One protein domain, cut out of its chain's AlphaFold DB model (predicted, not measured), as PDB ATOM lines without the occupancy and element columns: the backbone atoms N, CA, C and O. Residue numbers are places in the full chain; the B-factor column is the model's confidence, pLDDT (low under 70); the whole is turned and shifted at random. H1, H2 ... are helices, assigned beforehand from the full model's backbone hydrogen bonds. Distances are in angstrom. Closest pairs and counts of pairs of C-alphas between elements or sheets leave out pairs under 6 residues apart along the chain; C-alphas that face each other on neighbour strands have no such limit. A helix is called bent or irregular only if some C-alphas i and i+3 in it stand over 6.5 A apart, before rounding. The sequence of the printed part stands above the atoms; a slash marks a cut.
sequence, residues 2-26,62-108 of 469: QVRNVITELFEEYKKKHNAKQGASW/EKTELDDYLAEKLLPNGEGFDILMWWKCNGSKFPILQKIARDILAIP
ATOM      1  N   GLN A   2     355.153 347.266 321.003       62.75
ATOM      2  CA  GLN A   2     354.739 347.595 322.391       62.75
ATOM      3  C   GLN A   2     353.432 348.405 322.571       62.75
ATOM      4  O   GLN A   2     352.533 347.935 323.257       62.75
ATOM      5  N   VAL A   3     353.286 349.580 321.941       71.38
ATOM      6  CA  VAL A   3     352.081 350.429 322.087       71.38
ATOM      7  C   VAL A   3     350.780 349.739 321.636       71.38
ATOM      8  O   VAL A   3     349.765 349.917 322.300       71.38
ATOM      9  N   ARG A   4     350.778 348.917 320.568       75.25
ATOM     10  CA  ARG A   4     349.562 348.173 320.162       75.25
ATOM     11  C   ARG A   4     349.163 347.180 321.251       75.25
ATOM     12  O   ARG A   4     347.997 347.149 321.613       75.25
ATOM     13  N   ASN A   5     350.132 346.450 321.805       80.00
ATOM     14  CA  ASN A   5     349.914 345.444 322.847       80.00
ATOM     15  C   ASN A   5     349.276 346.055 324.111       80.00
ATOM     16  O   ASN A   5     348.329 345.490 324.649       80.00
ATOM     17  N   VAL A   6     349.746 347.233 324.545       85.00
ATOM     18  CA  VAL A   6     349.168 347.960 325.695       85.00
ATOM     19  C   VAL A   6     347.731 348.409 325.408       85.00
ATOM     20  O   VAL A   6     346.870 348.303 326.276       85.00
ATOM     21  N   ILE A   7     347.442 348.874 324.187       83.94
ATOM     22  CA  ILE A   7     346.084 349.284 323.799       83.94
ATOM     23  C   ILE A   7     345.146 348.069 323.699       83.94
ATOM     24  O   ILE A   7     344.012 348.165 324.157       83.94
ATOM     25  N   THR A   8     345.600 346.920 323.182       85.62
ATOM     26  CA  THR A   8     344.801 345.677 323.162       85.62
ATOM     27  C   THR A   8     344.544 345.124 324.567       85.62
ATOM     28  O   THR A   8     343.433 344.694 324.855       85.62
ATOM     29  N   GLU A   9     345.531 345.174 325.468       88.25
ATOM     30  CA  GLU A   9     345.376 344.735 326.864       88.25
ATOM     31  C   GLU A   9     344.365 345.615 327.618       88.25
ATOM     32  O   GLU A   9     343.458 345.108 328.281       88.25
ATOM     33  N   LEU A  10     344.465 346.937 327.444       88.56
ATOM     34  CA  LEU A  10     343.520 347.905 328.001       88.56
ATOM     35  C   LEU A  10     342.111 347.741 327.409       88.56
ATOM     36  O   LEU A  10     341.126 347.808 328.142       88.56
ATOM     37  N   PHE A  11     342.009 347.492 326.099       89.94
ATOM     38  CA  PHE A  11     340.740 347.209 325.432       89.94
ATOM     39  C   PHE A  11     340.061 345.970 326.018       89.94
ATOM     40  O   PHE A  11     338.896 346.044 326.399       89.94
ATOM     41  N   GLU A  12     340.796 344.872 326.198       90.00
ATOM     42  CA  GLU A  12     340.271 343.645 326.801       90.00
ATOM     43  C   GLU A  12     339.854 343.817 328.269       90.00
ATOM     44  O   GLU A  12     338.836 343.266 328.697       90.00
ATOM     45  N   GLU A  13     340.582 344.616 329.056       89.75
ATOM     46  CA  GLU A  13     340.167 344.941 330.426       89.75
ATOM     47  C   GLU A  13     338.832 345.713 330.443       89.75
ATOM     48  O   GLU A  13     337.963 345.455 331.285       89.75
ATOM     49  N   TYR A  14     338.624 346.625 329.487       89.56
ATOM     50  CA  TYR A  14     337.372 347.372 329.357       89.56
ATOM     51  C   TYR A  14     336.249 346.529 328.725       89.56
ATOM     52  O   TYR A  14     335.128 346.639 329.217       89.56
ATOM     53  N   LYS A  15     336.514 345.634 327.755       90.56
ATOM     54  CA  LYS A  15     335.551 344.647 327.200       90.56
ATOM     55  C   LYS A  15     334.985 343.773 328.326       90.56
ATOM     56  O   LYS A  15     333.773 343.681 328.507       90.56
ATOM     57  N   LYS A  16     335.852 343.253 329.204       89.38
ATOM     58  CA  LYS A  16     335.455 342.466 330.390       89.38
ATOM     59  C   LYS A  16     334.596 343.276 331.370       89.38
ATOM     60  O   LYS A  16     333.539 342.807 331.795       89.38
ATOM     61  N   LYS A  17     334.985 344.519 331.688       86.62
ATOM     62  CA  LYS A  17     334.189 345.436 332.536       86.62
ATOM     63  C   LYS A  17     332.862 345.862 331.890       86.62
ATOM     64  O   LYS A  17     331.913 346.161 332.614       86.62
ATOM     65  N   HIS A  18     332.794 345.917 330.561       83.00
ATOM     66  CA  HIS A  18     331.595 346.248 329.793       83.00
ATOM     67  C   HIS A  18     330.555 345.136 329.926       83.00
ATOM     68  O   HIS A  18     329.452 345.362 330.431       83.00
ATOM     69  N   ASN A  19     330.959 343.918 329.570       80.50
ATOM     70  CA  ASN A  19     330.080 342.758 329.508       80.50
ATOM     71  C   ASN A  19     329.621 342.344 330.916       80.50
ATOM     72  O   ASN A  19     328.449 342.032 331.112       80.50
ATOM     73  N   ALA A  20     330.487 342.468 331.932       77.81
ATOM     74  CA  ALA A  20     330.104 342.273 333.332       77.81
ATOM     75  C   ALA A  20     329.012 343.256 333.805       77.81
ATOM     76  O   ALA A  20     328.132 342.872 334.574       77.81
ATOM     77  N   LYS A  21     329.028 344.514 333.335       68.00
ATOM     78  CA  LYS A  21     327.990 345.507 333.668       68.00
ATOM     79  C   LYS A  21     326.685 345.271 332.912       68.00
ATOM     80  O   LYS A  21     325.626 345.427 333.511       68.00
ATOM     81  N   GLN A  22     326.740 344.858 331.645       59.44
ATOM     82  CA  GLN A  22     325.536 344.456 330.910       59.44
ATOM     83  C   GLN A  22     324.900 343.208 331.537       59.44
ATOM     84  O   GLN A  22     323.718 343.239 331.858       59.44
ATOM     85  N   GLY A  23     325.679 342.160 331.824       52.84
ATOM     86  CA  GLY A  23     325.185 340.950 332.494       52.84
ATOM     87  C   GLY A  23     324.601 341.205 333.891       52.84
ATOM     88  O   GLY A  23     323.635 340.551 334.277       52.84
ATOM     89  N   ALA A  24     325.128 342.184 334.636       53.19
ATOM     90  CA  ALA A  24     324.517 342.640 335.886       53.19
ATOM     91  C   ALA A  24     323.186 343.383 335.655       53.19
ATOM     92  O   ALA A  24     322.226 343.139 336.380       53.19
ATOM     93  N   SER A  25     323.108 344.236 334.626       37.69
ATOM     94  CA  SER A  25     321.882 344.956 334.253       37.69
ATOM     95  C   SER A  25     320.743 344.004 333.875       37.69
ATOM     96  O   SER A  25     319.626 344.190 334.345       37.69
ATOM     97  N   TRP A  26     321.031 342.961 333.087       34.72
ATOM     98  CA  TRP A  26     320.047 341.932 332.734       34.72
ATOM     99  C   TRP A  26     319.541 341.178 333.972       34.72
ATOM    100  O   TRP A  26     318.338 341.021 334.138       34.72
ATOM    101  N   GLU A  62     336.519 337.447 314.554       54.81
ATOM    102  CA  GLU A  62     335.917 338.733 314.959       54.81
ATOM    103  C   GLU A  62     336.896 339.914 314.786       54.81
ATOM    104  O   GLU A  62     337.889 340.052 315.513       54.81
ATOM    105  N   LYS A  63     336.588 340.830 313.858       61.53
ATOM    106  CA  LYS A  63     337.248 342.138 313.822       61.53
ATOM    107  C   LYS A  63     336.814 342.912 315.052       61.53
ATOM    108  O   LYS A  63     335.643 343.252 315.202       61.53
ATOM    109  N   THR A  64     337.756 343.196 315.942       81.31
ATOM    110  CA  THR A  64     337.430 343.933 317.161       81.31
ATOM    111  C   THR A  64     337.097 345.393 316.844       81.31
ATOM    112  O   THR A  64     337.624 345.975 315.895       81.31
ATOM    113  N   GLU A  65     336.299 346.031 317.707       87.81
ATOM    114  CA  GLU A  65     336.052 347.486 317.705       87.81
ATOM    115  C   GLU A  65     337.363 348.299 317.584       87.81
ATOM    116  O   GLU A  65     337.416 349.345 316.936       87.81
ATOM    117  N   LEU A  66     338.447 347.785 318.181       86.19
ATOM    118  CA  LEU A  66     339.794 348.346 318.109       86.19
ATOM    119  C   LEU A  66     340.444 348.181 316.727       86.19
ATOM    120  O   LEU A  66     341.101 349.113 316.268       86.19
ATOM    121  N   ASP A  67     340.282 347.044 316.054       86.50
ATOM    122  CA  ASP A  67     340.840 346.839 314.713       86.50
ATOM    123  C   ASP A  67     340.087 347.653 313.651       86.50
ATOM    124  O   ASP A  67     340.729 348.250 312.787       86.50
ATOM    125  N   ASP A  68     338.764 347.795 313.778       86.62
ATOM    126  CA  ASP A  68     337.961 348.693 312.938       86.62
ATOM    127  C   ASP A  68     338.350 350.170 313.138       86.62
ATOM    128  O   ASP A  68     338.513 350.909 312.165       86.62
ATOM    129  N   TYR A  69     338.584 350.607 314.382       87.25
ATOM    130  CA  TYR A  69     339.124 351.943 314.667       87.25
ATOM    131  C   TYR A  69     340.553 352.137 314.121       87.25
ATOM    132  O   TYR A  69     340.899 353.218 313.643       87.25
ATOM    133  N   LEU A  70     341.395 351.098 314.153       84.62
ATOM    134  CA  LEU A  70     342.752 351.137 313.589       84.62
ATOM    135  C   LEU A  70     342.773 351.122 312.049       84.62
ATOM    136  O   LEU A  70     343.765 351.579 311.469       84.62
ATOM    137  N   ALA A  71     341.712 350.615 311.413       84.94
ATOM    138  CA  ALA A  71     341.507 350.601 309.966       84.94
ATOM    139  C   ALA A  71     340.779 351.852 309.429       84.94
ATOM    140  O   ALA A  71     340.822 352.109 308.224       84.94
ATOM    141  N   GLU A  72     340.119 352.637 310.287       82.19
ATOM    142  CA  GLU A  72     339.347 353.809 309.868       82.19
ATOM    143  C   GLU A  72     340.227 354.910 309.241       82.19
ATOM    144  O   GLU A  72     341.355 355.194 309.661       82.19
ATOM    145  N   LYS A  73     339.700 355.548 308.189       75.44
ATOM    146  CA  LYS A  73     340.405 356.584 307.429       75.44
ATOM    147  C   LYS A  73     340.661 357.811 308.307       75.44
ATOM    148  O   LYS A  73     339.729 358.393 308.859       75.44
ATOM    149  N   LEU A  74     341.920 358.250 308.357       68.69
ATOM    150  CA  LEU A  74     342.326 359.466 309.066       68.69
ATOM    151  C   LEU A  74     341.505 360.676 308.591       68.69
ATOM    152  O   LEU A  74     341.449 360.962 307.391       68.69
ATOM    153  N   LEU A  75     340.892 361.391 309.536       67.31
ATOM    154  CA  LEU A  75     340.155 362.619 309.243       67.31
ATOM    155  C   LEU A  75     341.102 363.761 308.831       67.31
ATOM    156  O   LEU A  75     342.244 363.810 309.301       67.31
ATOM    157  N   PRO A  76     340.644 364.711 307.993       59.25
ATOM    158  CA  PRO A  76     341.390 365.932 307.713       59.25
ATOM    159  C   PRO A  76     341.660 366.708 309.007       59.25
ATOM    160  O   PRO A  76     340.739 366.995 309.770       59.25
ATOM    161  N   ASN A  77     342.919 367.078 309.241       58.56
ATOM    162  CA  ASN A  77     343.344 367.817 310.433       58.56
ATOM    163  C   ASN A  77     343.030 369.322 310.290       58.56
ATOM    164  O   ASN A  77     343.937 370.153 310.231       58.56
ATOM    165  N   GLY A  78     341.743 369.644 310.149       66.50
ATOM    166  CA  GLY A  78     341.236 371.006 309.996       66.50
ATOM    167  C   GLY A  78     341.221 371.793 311.307       66.50
ATOM    168  O   GLY A  78     341.101 371.226 312.398       66.50
ATOM    169  N   GLU A  79     341.321 373.115 311.198       66.38
ATOM    170  CA  GLU A  79     341.150 374.015 312.338       66.38
ATOM    171  C   GLU A  79     339.722 373.885 312.896       66.38
ATOM    172  O   GLU A  79     338.747 373.878 312.145       66.38
ATOM    173  N   GLY A  80     339.596 373.736 314.219       74.50
ATOM    174  CA  GLY A  80     338.307 373.523 314.893       74.50
ATOM    175  C   GLY A  80     337.900 372.061 315.138       74.50
ATOM    176  O   GLY A  80     336.810 371.834 315.658       74.50
ATOM    177  N   PHE A  81     338.741 371.063 314.831       82.50
ATOM    178  CA  PHE A  81     338.449 369.665 315.186       82.50
ATOM    179  C   PHE A  81     338.438 369.434 316.714       82.50
ATOM    180  O   PHE A  81     339.485 369.427 317.365       82.50
ATOM    181  N   ASP A  82     337.253 369.187 317.281       83.94
ATOM    182  CA  ASP A  82     337.069 368.803 318.685       83.94
ATOM    183  C   ASP A  82     337.050 367.269 318.843       83.94
ATOM    184  O   ASP A  82     336.075 366.584 318.523       83.94
ATOM    185  N   ILE A  83     338.140 366.733 319.400       86.25
ATOM    186  CA  ILE A  83     338.317 365.306 319.699       86.25
ATOM    187  C   ILE A  83     337.305 364.762 320.725       86.25
ATOM    188  O   ILE A  83     336.931 363.592 320.650       86.25
ATOM    189  N   LEU A  84     336.834 365.576 321.675       87.44
ATOM    190  CA  LEU A  84     335.857 365.153 322.684       87.44
ATOM    191  C   LEU A  84     334.461 365.042 322.066       87.44
ATOM    192  O   LEU A  84     333.743 364.079 322.338       87.44
ATOM    193  N   MET A  85     334.099 365.984 321.191       85.69
ATOM    194  CA  MET A  85     332.863 365.900 320.409       85.69
ATOM    195  C   MET A  85     332.921 364.773 319.369       85.69
ATOM    196  O   MET A  85     331.917 364.087 319.191       85.69
ATOM    197  N   TRP A  86     334.085 364.482 318.772       88.06
ATOM    198  CA  TRP A  86     334.252 363.298 317.918       88.06
ATOM    199  C   TRP A  86     333.961 361.996 318.679       88.06
ATOM    200  O   TRP A  86     333.095 361.226 318.267       88.06
ATOM    201  N   TRP A  87     334.587 361.780 319.844       90.06
ATOM    202  CA  TRP A  87     334.293 360.606 320.680       90.06
ATOM    203  C   TRP A  87     332.843 360.583 321.185       90.06
ATOM    204  O   TRP A  87     332.269 359.507 321.362       90.06
ATOM    205  N   LYS A  88     332.212 361.743 321.402       86.75
ATOM    206  CA  LYS A  88     330.788 361.827 321.755       86.75
ATOM    207  C   LYS A  88     329.897 361.316 320.616       86.75
ATOM    208  O   LYS A  88     329.020 360.500 320.884       86.75
ATOM    209  N   CYS A  89     330.139 361.751 319.379       87.38
ATOM    210  CA  CYS A  89     329.358 361.357 318.201       87.38
ATOM    211  C   CYS A  89     329.613 359.901 317.779       87.38
ATOM    212  O   CYS A  89     328.665 359.154 317.561       87.38
ATOM    213  N   ASN A  90     330.874 359.463 317.739       85.94
ATOM    214  CA  ASN A  90     331.247 358.107 317.320       85.94
ATOM    215  C   ASN A  90     331.067 357.048 318.430       85.94
ATOM    216  O   ASN A  90     331.384 355.878 318.231       85.94
ATOM    217  N   GLY A  91     330.537 357.422 319.600       84.31
ATOM    218  CA  GLY A  91     330.398 356.536 320.760       84.31
ATOM    219  C   GLY A  91     329.413 355.375 320.611       84.31
ATOM    220  O   GLY A  91     329.504 354.419 321.374       84.31
ATOM    221  N   SER A  92     328.485 355.447 319.654       84.25
ATOM    222  CA  SER A  92     327.609 354.326 319.279       84.25
ATOM    223  C   SER A  92     328.347 353.271 318.452       84.25
ATOM    224  O   SER A  92     328.122 352.083 318.651       84.25
ATOM    225  N   LYS A  93     329.258 353.703 317.568       84.88
ATOM    226  CA  LYS A  93     330.146 352.831 316.784       84.88
ATOM    227  C   LYS A  93     331.261 352.229 317.645       84.88
ATOM    228  O   LYS A  93     331.653 351.090 317.428       84.88
ATOM    229  N   PHE A  94     331.765 352.996 318.613       89.88
ATOM    230  CA  PHE A  94     332.929 352.641 319.426       89.88
ATOM    231  C   PHE A  94     332.634 352.702 320.948       89.88
ATOM    232  O   PHE A  94     333.151 353.582 321.652       89.88
ATOM    233  N   PRO A  95     331.766 351.818 321.486       87.00
ATOM    234  CA  PRO A  95     331.272 351.895 322.864       87.00
ATOM    235  C   PRO A  95     332.306 351.568 323.955       87.00
ATOM    236  O   PRO A  95     332.152 352.047 325.089       87.00
ATOM    237  N   ILE A  96     333.343 350.772 323.666       89.69
ATOM    238  CA  ILE A  96     334.413 350.426 324.618       89.69
ATOM    239  C   ILE A  96     335.539 351.465 324.524       89.69
ATOM    240  O   ILE A  96     335.958 352.021 325.545       89.69
ATOM    241  N   LEU A  97     335.970 351.814 323.310       89.62
ATOM    242  CA  LEU A  97     336.994 352.824 323.060       89.62
ATOM    243  C   LEU A  97     336.547 354.217 323.515       89.62
ATOM    244  O   LEU A  97     337.368 354.935 324.071       89.62
ATOM    245  N   GLN A  98     335.263 354.595 323.412       91.19
ATOM    246  CA  GLN A  98     334.783 355.862 323.990       91.19
ATOM    247  C   GLN A  98     334.993 355.913 325.515       91.19
ATOM    248  O   GLN A  98     335.187 356.983 326.094       91.19
ATOM    249  N   LYS A  99     334.929 354.775 326.216       87.88
ATOM    250  CA  LYS A  99     335.164 354.717 327.670       87.88
ATOM    251  C   LYS A  99     336.653 354.911 327.962       87.88
ATOM    252  O   LYS A  99     336.990 355.816 328.717       87.88
ATOM    253  N   ILE A 100     337.520 354.198 327.243       90.38
ATOM    254  CA  ILE A 100     338.982 354.356 327.308       90.38
ATOM    255  C   ILE A 100     339.418 355.792 326.962       90.38
ATOM    256  O   ILE A 100     340.175 356.413 327.705       90.38
ATOM    257  N   ALA A 101     338.919 356.351 325.860       89.50
ATOM    258  CA  ALA A 101     339.280 357.680 325.383       89.50
ATOM    259  C   ALA A 101     338.847 358.784 326.352       89.50
ATOM    260  O   ALA A 101     339.631 359.686 326.626       89.50
ATOM    261  N   ARG A 102     337.638 358.695 326.921       87.94
ATOM    262  CA  ARG A 102     337.163 359.602 327.981       87.94
ATOM    263  C   ARG A 102     338.087 359.585 329.198       87.94
ATOM    264  O   ARG A 102     338.429 360.653 329.698       87.94
ATOM    265  N   ASP A 103     338.514 358.404 329.636       87.62
ATOM    266  CA  ASP A 103     339.320 358.258 330.849       87.62
ATOM    267  C   ASP A 103     340.793 358.665 330.625       87.62
ATOM    268  O   ASP A 103     341.409 359.238 331.525       87.62
ATOM    269  N   ILE A 104     341.350 358.474 329.418       88.69
ATOM    270  CA  ILE A 104     342.706 358.941 329.060       88.69
ATOM    271  C   ILE A 104     342.731 360.446 328.739       88.69
ATOM    272  O   ILE A 104     343.612 361.154 329.224       88.69
ATOM    273  N   LEU A 105     341.785 360.968 327.948       85.88
ATOM    274  CA  LEU A 105     341.751 362.392 327.563       85.88
ATOM    275  C   LEU A 105     341.396 363.320 328.738       85.88
ATOM    276  O   LEU A 105     341.655 364.519 328.670       85.88
ATOM    277  N   ALA A 106     340.854 362.778 329.833       85.06
ATOM    278  CA  ALA A 106     340.682 363.498 331.094       85.06
ATOM    279  C   ALA A 106     342.002 363.731 331.865       85.06
ATOM    280  O   ALA A 106     342.012 364.505 332.826       85.06
ATOM    281  N   ILE A 107     343.112 363.085 331.480       86.31
ATOM    282  CA  ILE A 107     344.414 363.241 332.142       86.31
ATOM    283  C   ILE A 107     345.085 364.542 331.656       86.31
ATOM    284  O   ILE A 107     345.427 364.651 330.476       86.31
ATOM    285  N   PRO A 108     345.334 365.536 332.531       76.62
ATOM    286  CA  PRO A 108     345.993 366.770 332.124       76.62
ATOM    287  C   PRO A 108     347.474 366.524 331.810       76.62
ATOM    288  O   PRO A 108     348.211 365.959 332.618       76.62
TER     289      PRO A 108
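This is residues 2 to 26 and 62 to 108 of the 469 residues of the protein "Dimer_Tnp_hAT domain-containing protein" of Lactuca saligna (UniProt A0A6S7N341). One long helix, H1, crosses a small helical hairpin made of H3 and H4, touching H4 with residues 10 to 14 alone, while the short helix H2 sits near H1 and H4. Residues 19 to 26 of H1 stick out from the body at one end, and residues 71 to 82, of which 71 is the last residue of H2 and the rest belong to the long link from H2 to H3, stick out at the other. The printed part has 72 residues with four named helices, H1, H2, H3 and H4 in chain order, and no named strand; the class is all helix. It is only just loose, close to compact, with a radius of gyration of the C-alphas of 13.5 A, and elongated, spanning 42 by 27 by 26 A.

H1, residues 2 to 26, begins with C-alpha 2 at (354.739, 347.595, 322.391) and runs 36.6 A to C-alpha 26 at (320.047, 341.932, 332.734). H2, residues 65 to 71, is 10.0 A long. H3, residues 83 to 92, is 15.3 A long and irregular, with C-alphas 89 and 92 at 7.3 A. H4, residues 97 to 105, is 11.6 A long and ends with C-alpha 105 at (341.751, 362.392, 327.563).

H1 touches H4 with residues 10 to 14 alone; their closest C-alphas, those of Phe 11 and Leu 97, are 7.2 A apart. The two run opposite ways at a steep tilt of 62 degrees. H2 is close to H1 but not clearly touching, with the closest C-alphas, those of Phe 11 and Leu 66, 7.5 A apart. Their lines stand opposite ways at 36 degrees, a tilt only just steep. H2 is also close to H4 but not clearly touching, with the C-alphas of Leu 66 and Leu 97 closest at 7.2 A, and about perpendicular to it at 78 degrees. H3 and H4 form a helical hairpin and touch, the C-alphas of Gly 91 and Gln 98 being closest at 5.5 A. They run opposite ways at a shallow tilt of 20 degrees. H3 is apart from H1 and from H2. In H1, H2 and H4 every O i to N i+4 pair is within hydrogen-bond range; in H3, 5 of 6 are.

The C-alphas of Trp 26 and Glu 79, the two farthest apart, are 43.5 A from each other. Residues 27 to 61 are not printed, and C-alphas 26 and 62 stand 24.0 A apart across this cut, which falls in the link from H1 to H2. The link from H2 to H3, 11 residues, is long; the link from H3 to H4, 4 residues, is tight. The mean pLDDT of the printed part is 79.8, and it is under 70 at residue 2, residues 21 to 26, 62 to 63 and 74 to 79.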